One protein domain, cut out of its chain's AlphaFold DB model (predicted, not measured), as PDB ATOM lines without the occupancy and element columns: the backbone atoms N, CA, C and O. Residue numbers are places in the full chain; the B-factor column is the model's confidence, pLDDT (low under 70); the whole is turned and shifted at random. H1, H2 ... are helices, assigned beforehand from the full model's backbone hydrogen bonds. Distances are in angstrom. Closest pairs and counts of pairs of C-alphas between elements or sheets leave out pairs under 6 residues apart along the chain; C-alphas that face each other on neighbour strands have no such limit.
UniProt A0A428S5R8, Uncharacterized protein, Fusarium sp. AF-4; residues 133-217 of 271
ATOM      1  N   PHE A 133     152.595 126.192 129.405       82.88
ATOM      2  CA  PHE A 133     151.871 126.424 130.655       82.88
ATOM      3  C   PHE A 133     151.751 127.916 130.956       82.88
ATOM      4  O   PHE A 133     152.455 128.453 131.812       82.88
ATOM      5  N   THR A 134     150.832 128.584 130.268       83.12
ATOM      6  CA  THR A 134     150.625 130.036 130.365       83.12
ATOM      7  C   THR A 134     150.473 130.521 131.808       83.12
ATOM      8  O   THR A 134     151.148 131.465 132.209       83.12
ATOM      9  N   LEU A 135     149.687 129.827 132.635       85.12
ATOM     10  CA  LEU A 135     149.510 130.179 134.049       85.12
ATOM     11  C   LEU A 135     150.811 130.066 134.863       85.12
ATOM     12  O   LEU A 135     151.106 130.944 135.673       85.12
ATOM     13  N   ILE A 136     151.594 129.003 134.654       87.38
ATOM     14  CA  ILE A 136     152.843 128.773 135.398       87.38
ATOM     15  C   ILE A 136     153.878 129.829 135.005       87.38
ATOM     16  O   ILE A 136     154.499 130.433 135.877       87.38
ATOM     17  N   TRP A 137     154.032 130.091 133.705       87.56
ATOM     18  CA  TRP A 137     154.964 131.101 133.213       87.56
ATOM     19  C   TRP A 137     154.586 132.505 133.662       87.56
ATOM     20  O   TRP A 137     155.459 133.231 134.129       87.56
ATOM     21  N   ASP A 138     153.305 132.869 133.615       87.81
ATOM     22  CA  ASP A 138     152.845 134.170 134.101       87.81
ATOM     23  C   ASP A 138     153.137 134.337 135.598       87.81
ATOM     24  O   ASP A 138     153.650 135.375 136.014       87.81
ATOM     25  N   ALA A 139     152.892 133.300 136.411       88.75
ATOM     26  CA  ALA A 139     153.204 133.322 137.839       88.75
ATOM     27  C   ALA A 139     154.712 133.472 138.106       88.75
ATOM     28  O   ALA A 139     155.108 134.252 138.974       88.75
ATOM     29  N   ILE A 140     155.560 132.773 137.342       90.38
ATOM     30  CA  ILE A 140     157.022 132.892 137.432       90.38
ATOM     31  C   ILE A 140     157.473 134.297 137.027       90.38
ATOM     32  O   ILE A 140     158.252 134.915 137.747       90.38
ATOM     33  N   ILE A 141     156.980 134.821 135.904       89.75
ATOM     34  CA  ILE A 141     157.359 136.137 135.379       89.75
ATOM     35  C   ILE A 141     156.951 137.245 136.356       89.75
ATOM     36  O   ILE A 141     157.758 138.121 136.665       89.75
ATOM     37  N   VAL A 142     155.732 137.183 136.898       89.19
ATOM     38  CA  VAL A 142     155.266 138.120 137.927       89.19
ATOM     39  C   VAL A 142     156.091 137.973 139.207       89.19
ATOM     40  O   VAL A 142     156.531 138.978 139.760       89.19
ATOM     41  N   GLY A 143     156.359 136.746 139.660       88.31
ATOM     42  CA  GLY A 143     157.177 136.489 140.847       88.31
ATOM     43  C   GLY A 143     158.594 137.052 140.720       88.31
ATOM     44  O   GLY A 143     159.054 137.775 141.602       88.31
ATOM     45  N   LEU A 144     159.261 136.802 139.591       89.00
ATOM     46  CA  LEU A 144     160.586 137.348 139.293       89.00
ATOM     47  C   LEU A 144     160.569 138.881 139.242       89.00
ATOM     48  O   LEU A 144     161.463 139.522 139.794       89.00
ATOM     49  N   PHE A 145     159.536 139.478 138.639       87.12
ATOM     50  CA  PHE A 145     159.388 140.933 138.598       87.12
ATOM     51  C   PHE A 145     159.258 141.539 140.001       87.12
ATOM     52  O   PHE A 145     159.933 142.523 140.306       87.12
ATOM     53  N   LEU A 146     158.465 140.921 140.883       85.25
ATOM     54  CA  LEU A 146     158.314 141.360 142.276       85.25
ATOM     55  C   LEU A 146     159.627 141.272 143.069       85.25
ATOM     56  O   LEU A 146     159.864 142.095 143.951       85.25
ATOM     57  N   CYS A 147     160.502 140.321 142.735       85.75
ATOM     58  CA  CYS A 147     161.834 140.195 143.333       85.75
ATOM     59  C   CYS A 147     162.868 141.184 142.766       85.75
ATOM     60  O   CYS A 147     164.002 141.226 143.246       85.75
ATOM     61  N   THR A 148     162.524 141.968 141.741       85.19
ATOM     62  CA  THR A 148     163.476 142.852 141.064       85.19
ATOM     63  C   THR A 148     163.537 144.232 141.730       85.19
ATOM     64  O   THR A 148     162.524 144.791 142.151       85.19
ATOM     65  N   TYR A 149     164.727 144.846 141.756       76.62
ATOM     66  CA  TYR A 149     164.958 146.194 142.305       76.62
ATOM     67  C   TYR A 149     164.025 147.274 141.714       76.62
ATOM     68  O   TYR A 149     163.617 148.202 142.412       76.62
ATOM     69  N   PHE A 150     163.608 147.116 140.451       70.19
ATOM     70  CA  PHE A 150     162.683 148.024 139.765       70.19
ATOM     71  C   PHE A 150     161.292 148.119 140.409       70.19
ATOM     72  O   PHE A 150     160.661 149.174 140.306       70.19
ATOM     73  N   TYR A 151     160.817 147.055 141.066       74.31
ATOM     74  CA  TYR A 151     159.558 147.079 141.812       74.31
ATOM     75  C   TYR A 151     159.719 147.789 143.162       74.31
ATOM     76  O   TYR A 151     158.868 148.592 143.540       74.31
ATOM     77  N   ALA A 152     160.839 147.551 143.854       70.12
ATOM     78  CA  ALA A 152     161.121 148.126 145.171       70.12
ATOM     79  C   ALA A 152     161.232 149.660 145.156       70.12
ATOM     80  O   ALA A 152     160.967 150.305 146.167       70.12
ATOM     81  N   GLN A 153     161.624 150.247 144.021       75.62
ATOM     82  CA  GLN A 153     161.864 151.684 143.915       75.62
ATOM     83  C   GLN A 153     160.634 152.493 143.475       75.62
ATOM     84  O   GLN A 153     160.505 153.642 143.885       75.62
ATOM     85  N   ASN A 154     159.740 151.933 142.647       76.75
ATOM     86  CA  ASN A 154     158.579 152.650 142.106       76.75
ATOM     87  C   ASN A 154     157.412 151.705 141.774       76.75
ATOM     88  O   ASN A 154     157.456 150.959 140.797       76.75
ATOM     89  N   HIS A 155     156.298 151.832 142.500       73.44
ATOM     90  CA  HIS A 155     155.086 151.037 142.248       73.44
ATOM     91  C   HIS A 155     154.391 151.361 140.912       73.44
ATOM     92  O   HIS A 155     153.642 150.537 140.397       73.44
ATOM     93  N   VAL A 156     154.675 152.519 140.298       75.38
ATOM     94  CA  VAL A 156     154.175 152.875 138.952       75.38
ATOM     95  C   VAL A 156     154.700 151.909 137.879       75.38
ATOM     96  O   VAL A 156     154.008 151.638 136.898       75.38
ATOM     97  N   ASN A 157     155.875 151.310 138.098       80.94
ATOM     98  CA  ASN A 157     156.453 150.321 137.189       80.94
ATOM     99  C   ASN A 157     155.615 149.035 137.116       80.94
ATOM    100  O   ASN A 157     155.643 148.355 136.093       80.94
ATOM    101  N   LEU A 158     154.832 148.721 138.158       82.62
ATOM    102  CA  LEU A 158     153.940 147.560 138.161       82.62
ATOM    103  C   LEU A 158     152.817 147.714 137.129       82.62
ATOM    104  O   LEU A 158     152.523 146.762 136.414       82.62
ATOM    105  N   TYR A 159     152.209 148.898 137.013       85.88
ATOM    106  CA  TYR A 159     151.124 149.128 136.053       85.88
ATOM    107  C   TYR A 159     151.603 148.990 134.609       85.88
ATOM    108  O   TYR A 159     150.942 148.336 133.808       85.88
ATOM    109  N   TRP A 160     152.773 149.551 134.291       87.88
ATOM    110  CA  TRP A 160     153.381 149.401 132.968       87.88
ATOM    111  C   TRP A 160     153.751 147.950 132.672       87.88
ATOM    112  O   TRP A 160     153.472 147.468 131.581       87.88
ATOM    113  N   PHE A 161     154.297 147.234 133.655       88.88
ATOM    114  CA  PHE A 161     154.602 145.813 133.518       88.88
ATOM    115  C   PHE A 161     153.349 144.962 133.272       88.88
ATOM    116  O   PHE A 161     153.326 144.164 132.337       88.88
ATOM    117  N   LEU A 162     152.283 145.165 134.053       88.69
ATOM    118  CA  LEU A 162     151.007 144.469 133.859       88.69
ATOM    119  C   LEU A 162     150.373 144.812 132.505       88.69
ATOM    120  O   LEU A 162     149.833 143.925 131.846       88.69
ATOM    121  N   LEU A 163     150.480 146.067 132.054       90.25
ATOM    122  CA  LEU A 163     150.030 146.482 130.726       90.25
ATOM    123  C   LEU A 163     150.822 145.771 129.619       90.25
ATOM    124  O   LEU A 163     150.229 145.306 128.647       90.25
ATOM    125  N   THR A 164     152.144 145.645 129.766       89.31
ATOM    126  CA  THR A 164     152.983 144.895 128.824       89.31
ATOM    127  C   THR A 164     152.629 143.409 128.818       89.31
ATOM    128  O   THR A 164     152.478 142.839 127.740       89.31
ATOM    129  N   LEU A 165     152.428 142.787 129.985       89.50
ATOM    130  CA  LEU A 165     151.984 141.392 130.078       89.50
ATOM    131  C   LEU A 165     150.631 141.180 129.396       89.50
ATOM    132  O   LEU A 165     150.478 140.248 128.608       89.50
ATOM    133  N   PHE A 166     149.671 142.072 129.641       89.25
ATOM    134  CA  PHE A 166     148.379 142.033 128.966       89.25
ATOM    135  C   PHE A 166     148.531 142.178 127.444       89.25
ATOM    136  O   PHE A 166     147.921 141.423 126.690       89.25
ATOM    137  N   GLY A 167     149.398 143.085 126.984       89.31
ATOM    138  CA  GLY A 167     149.732 143.239 125.567       89.31
ATOM    139  C   GLY A 167     150.300 141.960 124.942       89.31
ATOM    140  O   GLY A 167     149.882 141.581 123.851       89.31
ATOM    141  N   MET A 168     151.181 141.246 125.648       88.12
ATOM    142  CA  MET A 168     151.721 139.960 125.186       88.12
ATOM    143  C   MET A 168     150.629 138.890 125.054       88.12
ATOM    144  O   MET A 168     150.591 138.186 124.046       88.12
ATOM    145  N   LYS A 169     149.694 138.806 126.013       87.25
ATOM    146  CA  LYS A 169     148.542 137.886 125.928       87.25
ATOM    147  C   LYS A 169     147.582 138.236 124.805       87.25
ATOM    148  O   LYS A 169     147.022 137.346 124.172       87.25
ATOM    149  N   LEU A 170     147.419 139.523 124.519       85.81
ATOM    150  CA  LEU A 170     146.617 139.971 123.392       85.81
ATOM    151  C   LEU A 170     147.244 139.537 122.057       85.81
ATOM    152  O   LEU A 170     146.531 139.063 121.180       85.81
ATOM    153  N   VAL A 171     148.570 139.634 121.919       87.12
ATOM    154  CA  VAL A 171     149.284 139.133 120.731       87.12
ATOM    155  C   VAL A 171     149.133 137.617 120.593       87.12
ATOM    156  O   VAL A 171     148.834 137.142 119.501       87.12
ATOM    157  N   GLU A 172     149.285 136.864 121.683       83.56
ATOM    158  CA  GLU A 172     149.070 135.412 121.696       83.56
ATOM    159  C   GLU A 172     147.651 135.053 121.230       83.56
ATOM    160  O   GLU A 172     147.488 134.241 120.318       83.56
ATOM    161  N   ALA A 173     146.638 135.748 121.759       82.62
ATOM    162  CA  ALA A 173     145.246 135.555 121.374       82.62
ATOM    163  C   ALA A 173     144.984 135.885 119.888       82.62
ATOM    164  O   ALA A 173     144.224 135.184 119.213       82.62
ATOM    165  N   ILE A 174     145.644 136.915 119.343       82.75
ATOM    166  CA  ILE A 174     145.583 137.244 117.911       82.75
ATOM    167  C   ILE A 174     146.206 136.122 117.073       82.75
ATOM    168  O   ILE A 174     145.634 135.735 116.056       82.75
ATOM    169  N   MET A 175     147.348 135.568 117.484       79.94
ATOM    170  CA  MET A 175     148.009 134.488 116.740       79.94
ATOM    171  C   MET A 175     147.157 133.219 116.704       79.94
ATOM    172  O   MET A 175     146.985 132.621 115.641       79.94
ATOM    173  N   THR A 176     146.543 132.849 117.828       77.00
ATOM    174  CA  THR A 176     145.587 131.732 117.876       77.00
ATOM    175  C   THR A 176     144.347 131.988 117.019       77.00
ATOM    176  O   THR A 176     143.839 131.070 116.384       77.00
ATOM    177  N   MET A 177     143.893 133.241 116.916       73.50
ATOM    178  CA  MET A 177     142.793 133.620 116.020       73.50
ATOM    179  C   MET A 177     143.163 133.493 114.543       73.50
ATOM    180  O   MET A 177     142.372 132.982 113.755       73.50
ATOM    181  N   ILE A 178     144.377 133.907 114.162       73.38
ATOM    182  CA  ILE A 178     144.902 133.709 112.799       73.38
ATOM    183  C   ILE A 178     144.921 132.218 112.456       73.38
ATOM    184  O   ILE A 178     144.598 131.838 111.330       73.38
ATOM    185  N   HIS A 179     145.249 131.379 113.437       65.81
ATOM    186  CA  HIS A 179     145.278 129.936 113.267       65.81
ATOM    187  C   HIS A 179     143.885 129.317 113.054       65.81
ATOM    188  O   HIS A 179     143.749 128.411 112.236       65.81
ATOM    189  N   MET A 180     142.839 129.833 113.706       63.41
ATOM    190  CA  MET A 180     141.469 129.295 113.618       63.41
ATOM    191  C   MET A 180     140.722 129.595 112.297       63.41
ATOM    192  O   MET A 180     139.530 129.320 112.204       63.41
ATOM    193  N   ASP A 181     141.417 130.079 111.257       62.25
ATOM    194  CA  ASP A 181     140.888 130.430 109.925       62.25
ATOM    195  C   ASP A 181     139.736 131.461 110.024       62.25
ATOM    196  O   ASP A 181     138.569 131.131 110.208       62.25
ATOM    197  N   PHE A 182     140.071 132.749 109.853       59.25
ATOM    198  CA  PHE A 182     139.220 133.950 110.021       59.25
ATOM    199  C   PHE A 182     137.893 134.000 109.230       59.25
ATOM    200  O   PHE A 182     137.180 135.003 109.271       59.25
ATOM    201  N   ARG A 183     137.537 132.956 108.482       59.78
ATOM    202  CA  ARG A 183     136.486 132.991 107.452       59.78
ATOM    203  C   ARG A 183     135.062 133.137 107.992       59.78
ATOM    204  O   ARG A 183     134.154 133.305 107.186       59.78
ATOM    205  N   TYR A 184     134.860 133.085 109.310       57.41
ATOM    206  CA  TYR A 184     133.529 133.050 109.924       57.41
ATOM    207  C   TYR A 184     133.236 134.180 110.927       57.41
ATOM    208  O   TYR A 184     132.161 134.172 111.523       57.41
ATOM    209  N   CYS A 185     134.134 135.153 111.136       61.81
ATOM    210  CA  CYS A 185     133.898 136.241 112.097       61.81
ATOM    211  C   CYS A 185     133.976 137.635 111.463       61.81
ATOM    212  O   CYS A 185     135.022 138.043 110.959       61.81
ATOM    213  N   ASP A 186     132.882 138.392 111.569       72.56
ATOM    214  CA  ASP A 186     132.842 139.826 111.271       72.56
ATOM    215  C   ASP A 186     133.719 140.628 112.250       72.56
ATOM    216  O   ASP A 186     133.930 140.219 113.394       72.56
ATOM    217  N   PHE A 187     134.170 141.824 111.846       69.06
ATOM    218  CA  PHE A 187     135.014 142.717 112.665       69.06
ATOM    219  C   PHE A 187     134.453 142.966 114.077       69.06
ATOM    220  O   PHE A 187     135.195 142.950 115.059       69.06
ATOM    221  N   PHE A 188     133.132 143.120 114.197       72.12
ATOM    222  CA  PHE A 188     132.457 143.303 115.485       72.12
ATOM    223  C   PHE A 188     132.419 142.033 116.348       72.12
ATOM    224  O   PHE A 188     132.336 142.138 117.569       72.12
ATOM    225  N   GLY A 189     132.510 140.846 115.744       77.06
ATOM    226  CA  GLY A 189     132.612 139.568 116.452       77.06
ATOM    227  C   GLY A 189     134.036 139.238 116.908       77.06
ATOM    228  O   GLY A 189     134.212 138.536 117.899       77.06
ATOM    229  N   ILE A 190     135.058 139.788 116.244       79.50
ATOM    230  CA  ILE A 190     136.468 139.504 116.552       79.50
ATOM    231  C   ILE A 190     136.870 140.039 117.931       79.50
ATOM    232  O   ILE A 190     137.548 139.337 118.676       79.50
ATOM    233  N   LEU A 191     136.446 141.252 118.302       79.44
ATOM    234  CA  LEU A 191     136.808 141.862 119.589       79.44
ATOM    235  C   LEU A 191     136.307 141.064 120.814       79.44
ATOM    236  O   LEU A 191     137.132 140.746 121.674       79.44
ATOM    237  N   PRO A 192     135.008 140.709 120.937       82.75
ATOM    238  CA  PRO A 192     134.545 139.902 122.064       82.75
ATOM    239  C   PRO A 192     135.158 138.499 122.059       82.75
ATOM    240  O   PRO A 192     135.413 137.959 123.133       82.75
ATOM    241  N   LEU A 193     135.445 137.935 120.882       81.31
ATOM    242  CA  LEU A 193     136.106 136.638 120.768       81.31
ATOM    243  C   LEU A 193     137.562 136.705 121.251       81.31
ATOM    244  O   LEU A 193     138.007 135.846 122.001       81.31
ATOM    245  N   LEU A 194     138.296 137.765 120.908       81.56
ATOM    246  CA  LEU A 194     139.664 137.974 121.379       81.56
ATOM    247  C   LEU A 194     139.723 138.081 122.909       81.56
ATOM    248  O   LEU A 194     140.575 137.468 123.549       81.56
ATOM    249  N   ILE A 195     138.790 138.836 123.496       82.69
ATOM    250  CA  ILE A 195     138.695 139.007 124.950       82.69
ATOM    251  C   ILE A 195     138.314 137.686 125.630       82.69
ATOM    252  O   ILE A 195     138.855 137.379 126.689       82.69
ATOM    253  N   SER A 196     137.416 136.893 125.036       84.25
ATOM    254  CA  SER A 196     136.998 135.603 125.598       84.25
ATOM    255  C   SER A 196     138.046 134.499 125.435       84.25
ATOM    256  O   SER A 196     138.071 133.564 126.231       84.25
ATOM    257  N   LEU A 197     138.957 134.615 124.468       84.25
ATOM    258  CA  LEU A 197     140.006 133.623 124.249       84.25
ATOM    259  C   LEU A 197     141.047 133.602 125.375       84.25
ATOM    260  O   LEU A 197     141.546 132.538 125.739       84.25
ATOM    261  N   ILE A 198     141.338 134.765 125.962       84.94
ATOM    262  CA  ILE A 198     142.292 134.911 127.068       84.94
ATOM    263  C   ILE A 198     141.918 133.996 128.256       84.94
ATOM    264  O   ILE A 198     142.730 133.141 128.615       84.94
ATOM    265  N   PRO A 199     140.712 134.080 128.865       86.94
ATOM    266  CA  PRO A 199     140.328 133.183 129.954       86.94
ATOM    267  C   PRO A 199     140.225 131.716 129.516       86.94
ATOM    268  O   PRO A 199     140.557 130.835 130.309       86.94
ATOM    269  N   CYS A 200     139.836 131.432 128.267       85.06
ATOM    270  CA  CYS A 200     139.843 130.066 127.735       85.06
ATOM    271  C   CYS A 200     141.251 129.457 127.740       85.06
ATOM    272  O   CYS A 200     141.411 128.293 128.102       85.06
ATOM    273  N   HIS A 201     142.278 130.241 127.413       84.44
ATOM    274  CA  HIS A 201     143.667 129.785 127.423       84.44
ATOM    275  C   HIS A 201     144.166 129.467 128.848       84.44
ATOM    276  O   HIS A 201     144.850 128.463 129.082       84.44
ATOM    277  N   TYR A 202     143.760 130.267 129.840       87.88
ATOM    278  CA  TYR A 202     144.022 129.966 131.251       87.88
ATOM    279  C   TYR A 202     143.283 128.708 131.719       87.88
ATOM    280  O   TYR A 202     143.882 127.860 132.382       87.88
ATOM    281  N   PHE A 203     142.010 128.548 131.343       88.56
ATOM    282  CA  PHE A 203     141.236 127.345 131.654       88.56
ATOM    283  C   PHE A 203     141.865 126.092 131.034       88.56
ATOM    284  O   PHE A 203     142.037 125.083 131.713       88.56
ATOM    285  N   TYR A 204     142.304 126.178 129.781       85.62
ATOM    286  CA  TYR A 204     143.025 125.105 129.105       85.62
ATOM    287  C   TYR A 204     144.325 124.730 129.836       85.62
ATOM    288  O   TYR A 204     144.617 123.550 130.015       85.62
ATOM    289  N   THR A 205     145.059 125.711 130.375       86.62
ATOM    290  CA  THR A 205     146.247 125.436 131.203       86.62
ATOM    291  C   THR A 205     145.894 124.681 132.494       86.62
ATOM    292  O   THR A 205     146.639 123.796 132.914       86.62
ATOM    293  N   LEU A 206     144.749 124.977 133.122       88.81
ATOM    294  CA  LEU A 206     144.273 124.214 134.284       88.81
ATOM    295  C   LEU A 206     143.943 122.768 133.908       88.81
ATOM    296  O   LEU A 206     144.311 121.854 134.648       88.81
ATOM    297  N   LEU A 207     143.316 122.553 132.746       86.38
ATOM    298  CA  LEU A 207     143.091 121.209 132.215       86.38
ATOM    299  C   LEU A 207     144.415 120.484 131.969       86.38
ATOM    300  O   LEU A 207     144.523 119.321 132.342       86.38
ATOM    301  N   LYS A 208     145.451 121.161 131.447       86.25
ATOM    302  CA  LYS A 208     146.798 120.576 131.307       86.25
ATOM    303  C   LYS A 208     147.391 120.133 132.637       86.25
ATOM    304  O   LYS A 208     147.886 119.014 132.745       86.25
ATOM    305  N   ILE A 209     147.306 120.971 133.667       87.50
ATOM    306  CA  ILE A 209     147.804 120.628 135.007       87.50
ATOM    307  C   ILE A 209     147.020 119.441 135.583       87.50
ATOM    308  O   ILE A 209     147.618 118.499 136.104       87.50
ATOM    309  N   LYS A 210     145.689 119.438 135.456       88.12
ATOM    310  CA  LYS A 210     144.844 118.322 135.906       88.12
ATOM    311  C   LYS A 210     145.162 117.032 135.149       88.12
ATOM    312  O   LYS A 210     145.305 115.980 135.774       88.12
ATOM    313  N   ALA A 211     145.307 117.109 133.829       82.62
ATOM    314  CA  ALA A 211     145.680 115.995 132.968       82.62
ATOM    315  C   ALA A 211     147.056 115.426 133.345       82.62
ATOM    316  O   ALA A 211     147.211 114.208 133.389       82.62
ATOM    317  N   LEU A 212     148.018 116.284 133.702       81.81
ATOM    318  CA  LEU A 212     149.335 115.876 134.191       81.81
ATOM    319  C   LEU A 212     149.257 115.153 135.543       81.81
ATOM    320  O   LEU A 212     149.846 114.086 135.711       81.81
ATOM    321  N   LEU A 213     148.494 115.682 136.501       82.38
ATOM    322  CA  LEU A 213     148.267 115.014 137.791       82.38
ATOM    323  C   LEU A 213     147.554 113.665 137.617       82.38
ATOM    324  O   LEU A 213     147.796 112.717 138.362       82.38
ATOM    325  N   THR A 214     146.708 113.573 136.593       79.94
ATOM    326  CA  THR A 214     145.888 112.402 136.260       79.94
ATOM    327  C   THR A 214     146.523 111.555 135.150       79.94
ATOM    328  O   THR A 214     145.879 110.690 134.556       79.94
ATOM    329  N   TYR A 215     147.816 111.754 134.872       73.06
ATOM    330  CA  TYR A 215     148.520 111.113 133.758       73.06
ATOM    331  C   TYR A 215     148.442 109.580 133.807       73.06
ATOM    332  O   TYR A 215     148.379 108.921 132.768       73.06
ATOM    333  N   ARG A 216     148.390 109.009 135.019       65.94
ATOM    334  CA  ARG A 216     148.300 107.561 135.258       65.94
ATOM    335  C   ARG A 216     146.909 106.976 135.009       65.94
ATOM    336  O   ARG A 216     146.785 105.761 134.901       65.94
ATOM    337  N   GLN A 217     145.864 107.795 134.922       66.31
ATOM    338  CA  GLN A 217     144.537 107.274 134.627       66.31
ATOM    339  C   GLN A 217     144.519 106.783 133.178       66.31
ATOM    340  O   GLN A 217     144.729 107.553 132.233       66.31
TER     341      GLN A 217
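AT A GLANCE: This is residues 133 to 217 of the 271 residues of an uncharacterized protein of Fusarium sp. AF-4 (UniProt A0A428S5R8). What shape do the helices make? H1 and the longer H3 run nearly side by side in opposite directions, near each other but not touching, with the short H2 at the turn between them, and the long H4 crosses them at about a right angle, packing on residues 169 to 177 of H3 and on residues 134 to 135 at the start of H1. The far end of H4 and the tail after it, residues 210 to 217, stick out. What is printed, and how is it spread? The 85 residues hold four named helices, H1 H2 H3 H4 in that order, and no named strand, an all-helix domain. It is loose, with a radius of gyration of the C-alphas of 16.4 A, and flat, spanning 48 by 43 by 15 A.

IN THESE COORDINATES: Where do the first two helices lie? H1, residues 134 to 146, begins at C-alpha 134 (150.625, 130.036, 130.365) and is 18.1 A long; H2 is residues 149 to 153, 6.5 A long. Where are the long ones? H3, residues 156 to 179, measures 35.6 A. H4, residues 187 to 213, measures 39.7 A, has a kink of 35 degrees near residue 198 and ends at C-alpha 213 (148.267, 115.014, 137.791).

HOW THE PARTS SIT: What does H1 meet? With residues 134 to 135 alone it touches H4, about perpendicular at 89 degrees; the closest C-alphas, of Leu 135 and Tyr 202, are 6.2 A apart. H1 and H3 are near each other. How does H3 stand? It touches H4, about perpendicular at 84 degrees, closest at the C-alphas of Ala 173 and Leu 194, 6.1 A. H2 and H3 only just touch, with 3 pairs of C-alphas within 8 A, and only at the corner. Are the backbones regularly paired? Every O i to N i+4 pair is within hydrogen-bond range in H1 and H2, against 19 of 20 in H3 and 19 of 23 in H4.

THE WHOLE: How far does it reach? The two C-alphas farthest apart, of Gln 153 and Gln 217, are 48.6 A apart. Are there cuts, long links or weak places? The printed part has no cut and no long link. The pLDDT is under 70 at residues 179 to 185, 187 and 216 to 217.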